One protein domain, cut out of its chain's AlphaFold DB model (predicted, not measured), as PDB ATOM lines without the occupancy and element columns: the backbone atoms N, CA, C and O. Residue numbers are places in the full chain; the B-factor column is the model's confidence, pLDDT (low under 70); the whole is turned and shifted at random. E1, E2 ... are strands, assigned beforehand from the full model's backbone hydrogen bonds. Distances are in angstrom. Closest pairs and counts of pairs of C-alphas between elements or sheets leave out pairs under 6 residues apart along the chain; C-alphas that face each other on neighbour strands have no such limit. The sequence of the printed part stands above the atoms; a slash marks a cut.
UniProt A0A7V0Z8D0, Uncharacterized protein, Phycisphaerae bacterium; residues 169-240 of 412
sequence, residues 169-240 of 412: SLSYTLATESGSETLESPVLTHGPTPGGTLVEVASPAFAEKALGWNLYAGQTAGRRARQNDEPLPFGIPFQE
ATOM      1  N   SER A 169     327.129 379.493 212.554       91.12
ATOM      2  CA  SER A 169     328.311 380.336 212.445       91.12
ATOM      3  C   SER A 169     328.623 380.893 213.825       91.12
ATOM      4  O   SER A 169     327.794 381.595 214.400       91.12
ATOM      5  N   LEU A 170     329.805 380.573 214.342       93.81
ATOM      6  CA  LEU A 170     330.246 380.915 215.688       93.81
ATOM      7  C   LEU A 170     331.516 381.760 215.638       93.81
ATOM      8  O   LEU A 170     332.374 381.583 214.772       93.81
ATOM      9  N   SER A 171     331.662 382.636 216.612       94.56
ATOM     10  CA  SER A 171     332.891 383.352 216.926       94.56
ATOM     11  C   SER A 171     332.852 383.773 218.390       94.56
ATOM     12  O   SER A 171     331.805 383.721 219.037       94.56
ATOM     13  N   TYR A 172     333.992 384.160 218.948       95.00
ATOM     14  CA  TYR A 172     334.051 384.598 220.335       95.00
ATOM     15  C   TYR A 172     334.968 385.801 220.517       95.00
ATOM     16  O   TYR A 172     335.886 386.037 219.731       95.00
ATOM     17  N   THR A 173     334.729 386.546 221.589       95.56
ATOM     18  CA  THR A 173     335.638 387.573 222.107       95.56
ATOM     19  C   THR A 173     336.025 387.213 223.536       95.56
ATOM     20  O   THR A 173     335.302 386.496 224.229       95.56
ATOM     21  N   LEU A 174     337.182 387.688 223.992       95.31
ATOM     22  CA  LEU A 174     337.585 387.572 225.391       95.31
ATOM     23  C   LEU A 174     337.174 388.847 226.121       95.31
ATOM     24  O   LEU A 174     337.471 389.944 225.647       95.31
ATOM     25  N   ALA A 175     336.517 388.703 227.266       94.62
ATOM     26  CA  ALA A 175     336.114 389.828 228.099       94.62
ATOM     27  C   ALA A 175     337.172 390.093 229.175       94.62
ATOM     28  O   ALA A 175     337.607 389.171 229.868       94.62
ATOM     29  N   THR A 176     337.587 391.345 229.330       91.38
ATOM     30  CA  THR A 176     338.552 391.773 230.350       91.38
ATOM     31  C   THR A 176     337.855 392.257 231.619       91.38
ATOM     32  O   THR A 176     336.672 392.593 231.613       91.38
ATOM     33  N   GLU A 177     338.615 392.396 232.708       88.56
ATOM     34  CA  GLU A 177     338.138 393.013 233.960       88.56
ATOM     35  C   GLU A 177     337.586 394.434 233.794       88.56
ATOM     36  O   GLU A 177     336.730 394.864 234.561       88.56
ATOM     37  N   SER A 178     338.034 395.168 232.771       88.62
ATOM     38  CA  SER A 178     337.517 396.506 232.464       88.62
ATOM     39  C   SER A 178     336.155 396.493 231.759       88.62
ATOM     40  O   SER A 178     335.659 397.561 231.401       88.62
ATOM     41  N   GLY A 179     335.580 395.315 231.498       87.62
ATOM     42  CA  GLY A 179     334.366 395.148 230.696       87.62
ATOM     43  C   GLY A 179     334.587 395.368 229.197       87.62
ATOM     44  O   GLY A 179     333.626 395.540 228.453       87.62
ATOM     45  N   SER A 180     335.843 395.412 228.743       90.12
ATOM     46  CA  SER A 180     336.179 395.531 227.323       90.12
ATOM     47  C   SER A 180     336.283 394.148 226.686       90.12
ATOM     48  O   SER A 180     336.606 393.173 227.359       90.12
ATOM     49  N   GLU A 181     336.040 394.067 225.383       92.75
ATOM     50  CA  GLU A 181     336.165 392.828 224.615       92.75
ATOM     51  C   GLU A 181     337.364 392.899 223.661       92.75
ATOM     52  O   GLU A 181     337.727 393.974 223.175       92.75
ATOM     53  N   THR A 182     337.999 391.759 223.392       91.94
ATOM     54  CA  THR A 182     339.025 391.655 222.343       91.94
ATOM     55  C   THR A 182     338.416 391.726 220.945       91.94
ATOM     56  O   THR A 182     337.199 391.714 220.773       91.94
ATOM     57  N   LEU A 183     339.275 391.725 219.920       89.38
ATOM     58  CA  LEU A 183     338.834 391.404 218.564       89.38
ATOM     59  C   LEU A 183     338.157 390.026 218.535       89.38
ATOM     60  O   LEU A 183     338.556 389.111 219.263       89.38
ATOM     61  N   GLU A 184     337.140 389.921 217.685       90.38
ATOM     62  CA  GLU A 184     336.411 388.689 217.401       90.38
ATOM     63  C   GLU A 184     337.361 387.639 216.808       90.38
ATOM     64  O   GLU A 184     338.219 387.942 215.973       90.38
ATOM     65  N   SER A 185     337.215 386.391 217.250       92.12
ATOM     66  CA  SER A 185     337.920 385.253 216.669       92.12
ATOM     67  C   SER A 185     337.562 385.082 215.185       92.12
ATOM     68  O   SER A 185     336.509 385.542 214.735       92.12
ATOM     69  N   PRO A 186     338.366 384.339 214.402       92.56
ATOM     70  CA  PRO A 186     337.916 383.855 213.105       92.56
ATOM     71  C   PRO A 186     336.565 383.144 213.219       92.56
ATOM     72  O   PRO A 186     336.281 382.473 214.214       92.56
ATOM     73  N   VAL A 187     335.748 383.294 212.180       89.75
ATOM     74  CA  VAL A 187     334.433 382.662 212.112       89.75
ATOM     75  C   VAL A 187     334.600 381.163 211.921       89.75
ATOM     76  O   VAL A 187     335.229 380.712 210.963       89.75
ATOM     77  N   LEU A 188     333.992 380.397 212.817       88.62
ATOM     78  CA  LEU A 188     333.919 378.949 212.761       88.62
ATOM     79  C   LEU A 188     332.537 378.539 212.258       88.62
ATOM     80  O   LEU A 188     331.518 379.071 212.696       88.62
ATOM     81  N   THR A 189     332.493 377.574 211.345       86.38
ATOM     82  CA  THR A 189     331.245 376.895 210.984       86.38
ATOM     83  C   THR A 189     331.178 375.615 211.798       86.38
ATOM     84  O   THR A 189     332.001 374.720 211.602       86.38
ATOM     85  N   HIS A 190     330.227 375.538 212.721       81.62
ATOM     86  CA  HIS A 190     330.025 374.363 213.553       81.62
ATOM     87  C   HIS A 190     328.888 373.516 212.984       81.62
ATOM     88  O   HIS A 190     327.827 374.034 212.625       81.62
ATOM     89  N   GLY A 191     329.149 372.216 212.850       76.44
ATOM     90  CA  GLY A 191     328.148 371.253 212.411       76.44
ATOM     91  C   GLY A 191     327.092 370.996 213.489       76.44
ATOM     92  O   GLY A 191     327.230 371.462 214.615       76.44
ATOM     93  N   PRO A 192     326.041 370.240 213.156       67.00
ATOM     94  CA  PRO A 192     325.012 369.872 214.116       67.00
ATOM     95  C   PRO A 192     325.587 369.040 215.270       67.00
ATOM     96  O   PRO A 192     326.011 367.903 215.058       67.00
ATOM     97  N   THR A 193     325.562 369.583 216.487       62.62
ATOM     98  CA  THR A 193     325.910 368.865 217.721       62.62
ATOM     99  C   THR A 193     324.633 368.364 218.401       62.62
ATOM    100  O   THR A 193     323.757 369.167 218.734       62.62
ATOM    101  N   PRO A 194     324.477 367.044 218.604       57.78
ATOM    102  CA  PRO A 194     323.421 366.513 219.458       57.78
ATOM    103  C   PRO A 194     323.603 367.031 220.892       57.78
ATOM    104  O   PRO A 194     324.720 367.051 221.399       57.78
ATOM    105  N   GLY A 195     322.521 367.447 221.552       63.62
ATOM    106  CA  GLY A 195     322.548 367.742 222.991       63.62
ATOM    107  C   GLY A 195     322.860 369.187 223.400       63.62
ATOM    108  O   GLY A 195     323.062 369.429 224.583       63.62
ATOM    109  N   GLY A 196     322.879 370.154 222.475       68.12
ATOM    110  CA  GLY A 196     322.881 371.594 222.808       68.12
ATOM    111  C   GLY A 196     324.214 372.183 223.293       68.12
ATOM    112  O   GLY A 196     324.335 373.405 223.385       68.12
ATOM    113  N   THR A 197     325.228 371.346 223.533       74.88
ATOM    114  CA  THR A 197     326.605 371.790 223.797       74.88
ATOM    115  C   THR A 197     327.261 372.186 222.479       74.88
ATOM    116  O   THR A 197     327.508 371.337 221.625       74.88
ATOM    117  N   LEU A 198     327.551 373.474 222.302       74.31
ATOM    118  CA  LEU A 198     328.032 373.996 221.018       74.31
ATOM    119  C   LEU A 198     329.542 374.163 220.976       74.31
ATOM    120  O   LEU A 198     330.215 373.698 220.059       74.31
ATOM    121  N   VAL A 199     330.072 374.898 221.948       81.62
ATOM    122  CA  VAL A 199     331.475 375.289 221.952       81.62
ATOM    123  C   VAL A 199     331.949 375.536 223.372       81.62
ATOM    124  O   VAL A 199     331.225 376.066 224.218       81.62
ATOM    125  N   GLU A 200     333.193 375.157 223.603       84.75
ATOM    126  CA  GLU A 200     333.958 375.467 224.797       84.75
ATOM    127  C   GLU A 200     335.206 376.224 224.351       84.75
ATOM    128  O   GLU A 200     335.891 375.820 223.407       84.75
ATOM    129  N   VAL A 201     335.499 377.335 225.021       79.12
ATOM    130  CA  VAL A 201     336.750 378.061 224.820       79.12
ATOM    131  C   VAL A 201     337.686 377.695 225.964       79.12
ATOM    132  O   VAL A 201     337.449 378.035 227.127       79.12
ATOM    133  N   ALA A 202     338.762 376.987 225.626       82.94
ATOM    134  CA  ALA A 202     339.847 376.726 226.561       82.94
ATOM    135  C   ALA A 202     340.518 378.047 226.964       82.94
ATOM    136  O   ALA A 202     340.639 378.959 226.146       82.94
ATOM    137  N   SER A 203     340.984 378.134 228.213       78.69
ATOM    138  CA  SER A 203     341.684 379.322 228.712       78.69
ATOM    139  C   SER A 203     342.922 379.601 227.852       78.69
ATOM    140  O   SER A 203     343.853 378.790 227.861       78.69
ATOM    141  N   PRO A 204     342.982 380.722 227.110       78.81
ATOM    142  CA  PRO A 204     344.149 381.028 226.301       78.81
ATOM    143  C   PRO A 204     345.345 381.317 227.209       78.81
ATOM    144  O   PRO A 204     345.230 382.073 228.170       78.81
ATOM    145  N   ALA A 205     346.524 380.788 226.871       73.62
ATOM    146  CA  ALA A 205     347.747 381.027 227.646       73.62
ATOM    147  C   ALA A 205     348.132 382.520 227.734       73.62
ATOM    148  O   ALA A 205     348.809 382.935 228.666       73.62
ATOM    149  N   PHE A 206     347.690 383.334 226.770       72.06
ATOM    150  CA  PHE A 206     347.945 384.777 226.711       72.06
ATOM    151  C   PHE A 206     346.862 385.627 227.397       72.06
ATOM    152  O   PHE A 206     346.972 386.851 227.430       72.06
ATOM    153  N   ALA A 207     345.800 385.009 227.917       67.50
ATOM    154  CA  ALA A 207     344.629 385.705 228.437       67.50
ATOM    155  C   ALA A 207     344.666 385.855 229.963       67.50
ATOM    156  O   ALA A 207     343.641 385.738 230.625       67.50
ATOM    157  N   GLU A 208     345.836 386.170 230.524       67.19
ATOM    158  CA  GLU A 208     346.062 386.296 231.977       67.19
ATOM    159  C   GLU A 208     345.183 387.378 232.650       67.19
ATOM    160  O   GLU A 208     345.132 387.475 233.870       67.19
ATOM    161  N   LYS A 209     344.467 388.190 231.857       82.94
ATOM    162  CA  LYS A 209     343.534 389.239 232.308       82.94
ATOM    163  C   LYS A 209     342.109 389.095 231.768       82.94
ATOM    164  O   LYS A 209     341.305 390.018 231.920       82.94
ATOM    165  N   ALA A 210     341.807 388.010 231.059       89.38
ATOM    166  CA  ALA A 210     340.445 387.765 230.614       89.38
ATOM    167  C   ALA A 210     339.663 387.105 231.751       89.38
ATOM    168  O   ALA A 210     340.094 386.096 232.302       89.38
ATOM    169  N   LEU A 211     338.508 387.670 232.085       93.12
ATOM    170  CA  LEU A 211     337.581 387.084 233.052       93.12
ATOM    171  C   LEU A 211     336.807 385.903 232.458       93.12
ATOM    172  O   LEU A 211     336.331 385.036 233.185       93.12
ATOM    173  N   GLY A 212     336.673 385.884 231.134       95.25
ATOM    174  CA  GLY A 212     335.889 384.899 230.417       95.25
ATOM    175  C   GLY A 212     335.780 385.240 228.939       95.25
ATOM    176  O   GLY A 212     336.595 385.990 228.389       95.25
ATOM    177  N   TRP A 213     334.754 384.703 228.296       96.19
ATOM    178  CA  TRP A 213     334.518 384.863 226.869       96.19
ATOM    179  C   TRP A 213     333.037 385.093 226.561       96.19
ATOM    180  O   TRP A 213     332.153 384.645 227.289       96.19
ATOM    181  N   ASN A 214     332.773 385.815 225.475       96.50
ATOM    182  CA  ASN A 214     331.431 386.009 224.936       96.50
ATOM    183  C   ASN A 214     331.285 385.225 223.637       96.50
ATOM    184  O   ASN A 214     332.172 385.275 222.783       96.50
ATOM    185  N   LEU A 215     330.169 384.513 223.493       95.88
ATOM    186  CA  LEU A 215     329.817 383.784 222.283       95.88
ATOM    187  C   LEU A 215     328.984 384.675 221.369       95.88
ATOM    188  O   LEU A 215     327.940 385.191 221.769       95.88
ATOM    189  N   TYR A 216     329.402 384.757 220.114       94.81
ATOM    190  CA  TYR A 216     328.617 385.299 219.021       94.81
ATOM    191  C   TYR A 216     328.218 384.146 218.107       94.81
ATOM    192  O   TYR A 216     329.068 383.464 217.536       94.81
ATOM    193  N   ALA A 217     326.918 383.905 217.984       93.12
ATOM    194  CA  ALA A 217     326.381 382.808 217.188       93.12
ATOM    195  C   ALA A 217     325.218 383.279 216.321       93.12
ATOM    196  O   ALA A 217     324.521 384.231 216.667       93.12
ATOM    197  N   GLY A 218     325.029 382.603 215.194       91.19
ATOM    198  CA  GLY A 218     323.944 382.858 214.254       91.19
ATOM    199  C   GLY A 218     323.791 381.724 213.251       91.19
ATOM    200  O   GLY A 218     324.703 380.909 213.069       91.19
ATOM    201  N   GLN A 219     322.653 381.670 212.560       86.88
ATOM    202  CA  GLN A 219     322.416 380.644 211.527       86.88
ATOM    203  C   GLN A 219     323.237 380.891 210.254       86.88
ATOM    204  O   GLN A 219     323.472 379.986 209.455       86.88
ATOM    205  N   THR A 220     323.687 382.130 210.056       85.56
ATOM    206  CA  THR A 220     324.512 382.527 208.916       85.56
ATOM    207  C   THR A 220     325.689 383.371 209.384       85.56
ATOM    208  O   THR A 220     325.624 384.051 210.407       85.56
ATOM    209  N   ALA A 221     326.769 383.386 208.604       83.88
ATOM    210  CA  ALA A 221     327.961 384.157 208.950       83.88
ATOM    211  C   ALA A 221     327.746 385.680 208.989       83.88
ATOM    212  O   ALA A 221     328.592 386.388 209.527       83.88
ATOM    213  N   GLY A 222     326.646 386.183 208.421       84.50
ATOM    214  CA  GLY A 222     326.299 387.602 208.439       84.50
ATOM    215  C   GLY A 222     325.325 388.009 209.547       84.50
ATOM    216  O   GLY A 222     324.953 389.173 209.574       84.50
ATOM    217  N   ARG A 223     324.874 387.077 210.400       86.75
ATOM    218  CA  ARG A 223     323.829 387.319 211.414       86.75
ATOM    219  C   ARG A 223     324.200 386.738 212.773       86.75
ATOM    220  O   ARG A 223     323.448 385.960 213.339       86.75
ATOM    221  N   ARG A 224     325.390 387.046 213.285       92.25
ATOM    222  CA  ARG A 224     325.790 386.573 214.618       92.25
ATOM    223  C   ARG A 224     325.434 387.623 215.660       92.25
ATOM    224  O   ARG A 224     325.926 388.741 215.579       92.25
ATOM    225  N   ALA A 225     324.646 387.249 216.661       93.50
ATOM    226  CA  ALA A 225     324.436 388.075 217.845       93.50
ATOM    227  C   ALA A 225     325.158 387.474 219.052       93.50
ATOM    228  O   ALA A 225     325.469 386.278 219.076       93.50
ATOM    229  N   ARG A 226     325.411 388.310 220.061       94.81
ATOM    230  CA  ARG A 226     325.925 387.865 221.355       94.81
ATOM    231  C   ARG A 226     324.871 387.008 222.058       94.81
ATOM    232  O   ARG A 226     323.714 387.411 222.128       94.81
ATOM    233  N   GLN A 227     325.274 385.850 222.571       95.31
ATOM    234  CA  GLN A 227     324.348 384.848 223.120       95.31
ATOM    235  C   GLN A 227     324.340 384.758 224.645       95.31
ATOM    236  O   GLN A 227     323.475 384.106 225.218       95.31
ATOM    237  N   ASN A 228     325.307 385.383 225.310       94.75
ATOM    238  CA  ASN A 228     325.446 385.366 226.761       94.75
ATOM    239  C   ASN A 228     325.488 386.798 227.319       94.75
ATOM    240  O   ASN A 228     326.255 387.636 226.840       94.75
ATOM    241  N   ASP A 229     324.692 387.062 228.358       93.56
ATOM    242  CA  ASP A 229     324.607 388.379 229.009       93.56
ATOM    243  C   ASP A 229     325.878 388.715 229.803       93.56
ATOM    244  O   ASP A 229     326.378 389.841 229.759       93.56
ATOM    245  N   GLU A 230     326.461 387.710 230.460       95.38
ATOM    246  CA  GLU A 230     327.715 387.805 231.210       95.38
ATOM    247  C   GLU A 230     328.786 386.901 230.589       95.38
ATOM    248  O   GLU A 230     328.442 385.813 230.114       95.38
ATOM    249  N   PRO A 231     330.071 387.308 230.579       96.12
ATOM    250  CA  PRO A 231     331.154 386.476 230.064       96.12
ATOM    251  C   PRO A 231     331.195 385.100 230.724       96.12
ATOM    252  O   PRO A 231     331.219 384.985 231.949       96.12
ATOM    253  N   LEU A 232     331.238 384.052 229.905       95.44
ATOM    254  CA  LEU A 232     331.364 382.687 230.392       95.44
ATOM    255  C   LEU A 232     332.790 382.427 230.888       95.44
ATOM    256  O   LEU A 232     333.745 382.807 230.205       95.44
ATOM    257  N   PRO A 233     332.973 381.741 232.030       94.56
ATOM    258  CA  PRO A 233     334.292 381.291 232.446       94.56
ATOM    259  C   PRO A 233     334.912 380.342 231.411       94.56
ATOM    260  O   PRO A 233     334.219 379.609 230.700       94.56
ATOM    261  N   PHE A 234     336.240 380.329 231.337       91.19
ATOM    262  CA  PHE A 234     336.951 379.373 230.491       91.19
ATOM    263  C   PHE A 234     336.715 377.935 230.949       91.19
ATOM    264  O   PHE A 234     336.609 377.662 232.144       91.19
ATOM    265  N   GLY A 235     336.650 377.014 229.989       88.06
ATOM    266  CA  GLY A 235     336.367 375.604 230.262       88.06
ATOM    267  C   GLY A 235     334.903 375.288 230.587       88.06
ATOM    268  O   GLY A 235     334.561 374.135 230.829       88.06
ATOM    269  N   ILE A 236     334.024 376.296 230.606       89.44
ATOM    270  CA  ILE A 236     332.579 376.091 230.718       89.44
ATOM    271  C   ILE A 236     331.988 376.134 229.308       89.44
ATOM    272  O   ILE A 236     332.131 377.158 228.637       89.44
ATOM    273  N   PRO A 237     331.332 375.059 228.834       89.38
ATOM    274  CA  PRO A 237     330.719 375.069 227.517       89.38
ATOM    275  C   PRO A 237     329.484 375.973 227.486       89.38
ATOM    276  O   PRO A 237     328.696 376.007 228.435       89.38
ATOM    277  N   PHE A 238     329.273 376.658 226.361       91.62
ATOM    278  CA  PHE A 238     328.007 377.336 226.105       91.62
ATOM    279  C   PHE A 238     326.930 376.305 225.740       91.62
ATOM    280  O   PHE A 238     327.114 375.498 224.822       91.62
ATOM    281  N   GLN A 239     325.806 376.367 226.452       88.75
ATOM    282  CA  GLN A 239     324.613 375.558 226.212       88.75
ATOM    283  C   GLN A 239     323.577 376.397 225.470       88.75
ATOM    284  O   GLN A 239     323.231 377.485 225.932       88.75
ATOM    285  N   GLU A 240     323.073 375.903 224.338       85.31
ATOM    286  CA  GLU A 240     321.998 376.596 223.625       85.31
ATOM    287  C   GLU A 240     320.755 376.698 224.523       85.31
ATOM    288  O   GLU A 240     320.286 375.677 225.040       85.31
TER     289      GLU A 240
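What this domain is: This is residues 169 to 240 of the 412 residues of an uncharacterized protein of Phycisphaerae bacterium (UniProt A0A7V0Z8D0). With little regular structure, this is a long antiparallel ribbon of E1 and E4 in a body made mostly of loops, with short E2 beside the first residues of E1. Short E3, outside this sheet, pairs with residues 238 to 239. The 72 printed residues have no named helix and four named strands, E1 to E4 along the chain; the class is all strand, with 23 residues in named elements. The sheet's order is E2, E1, E4, antiparallel; the whole is compact, radius of gyration of the C-alphas 11.8 A, spanning 32 by 24 by 22 A.

How they stand to each other: Inner strand E1, residues 169 to 176, is antiparallel to E4, residues 210 to 218, at 158 degrees; N 171 and O 216 are 2.9 A apart. E1 and E2, residues 188 to 190, form a hairpin; N 170 and O 188 are 2.8 A apart. E3, residues 197 to 199, is apart from E1 and E4.

Where its parts are: E1 is 23.6 A long from C-alpha 169 at (328.311, 380.336, 212.445), E2 6.1 A, E3 6.3 A, and E4 23.7 A to C-alpha 218 at (323.944, 382.858, 214.254).

The domain as a whole: The printed part has no cut. The link E1 to E2 is long. Residues 192 to 196 and 207 to 208 have pLDDT under 70.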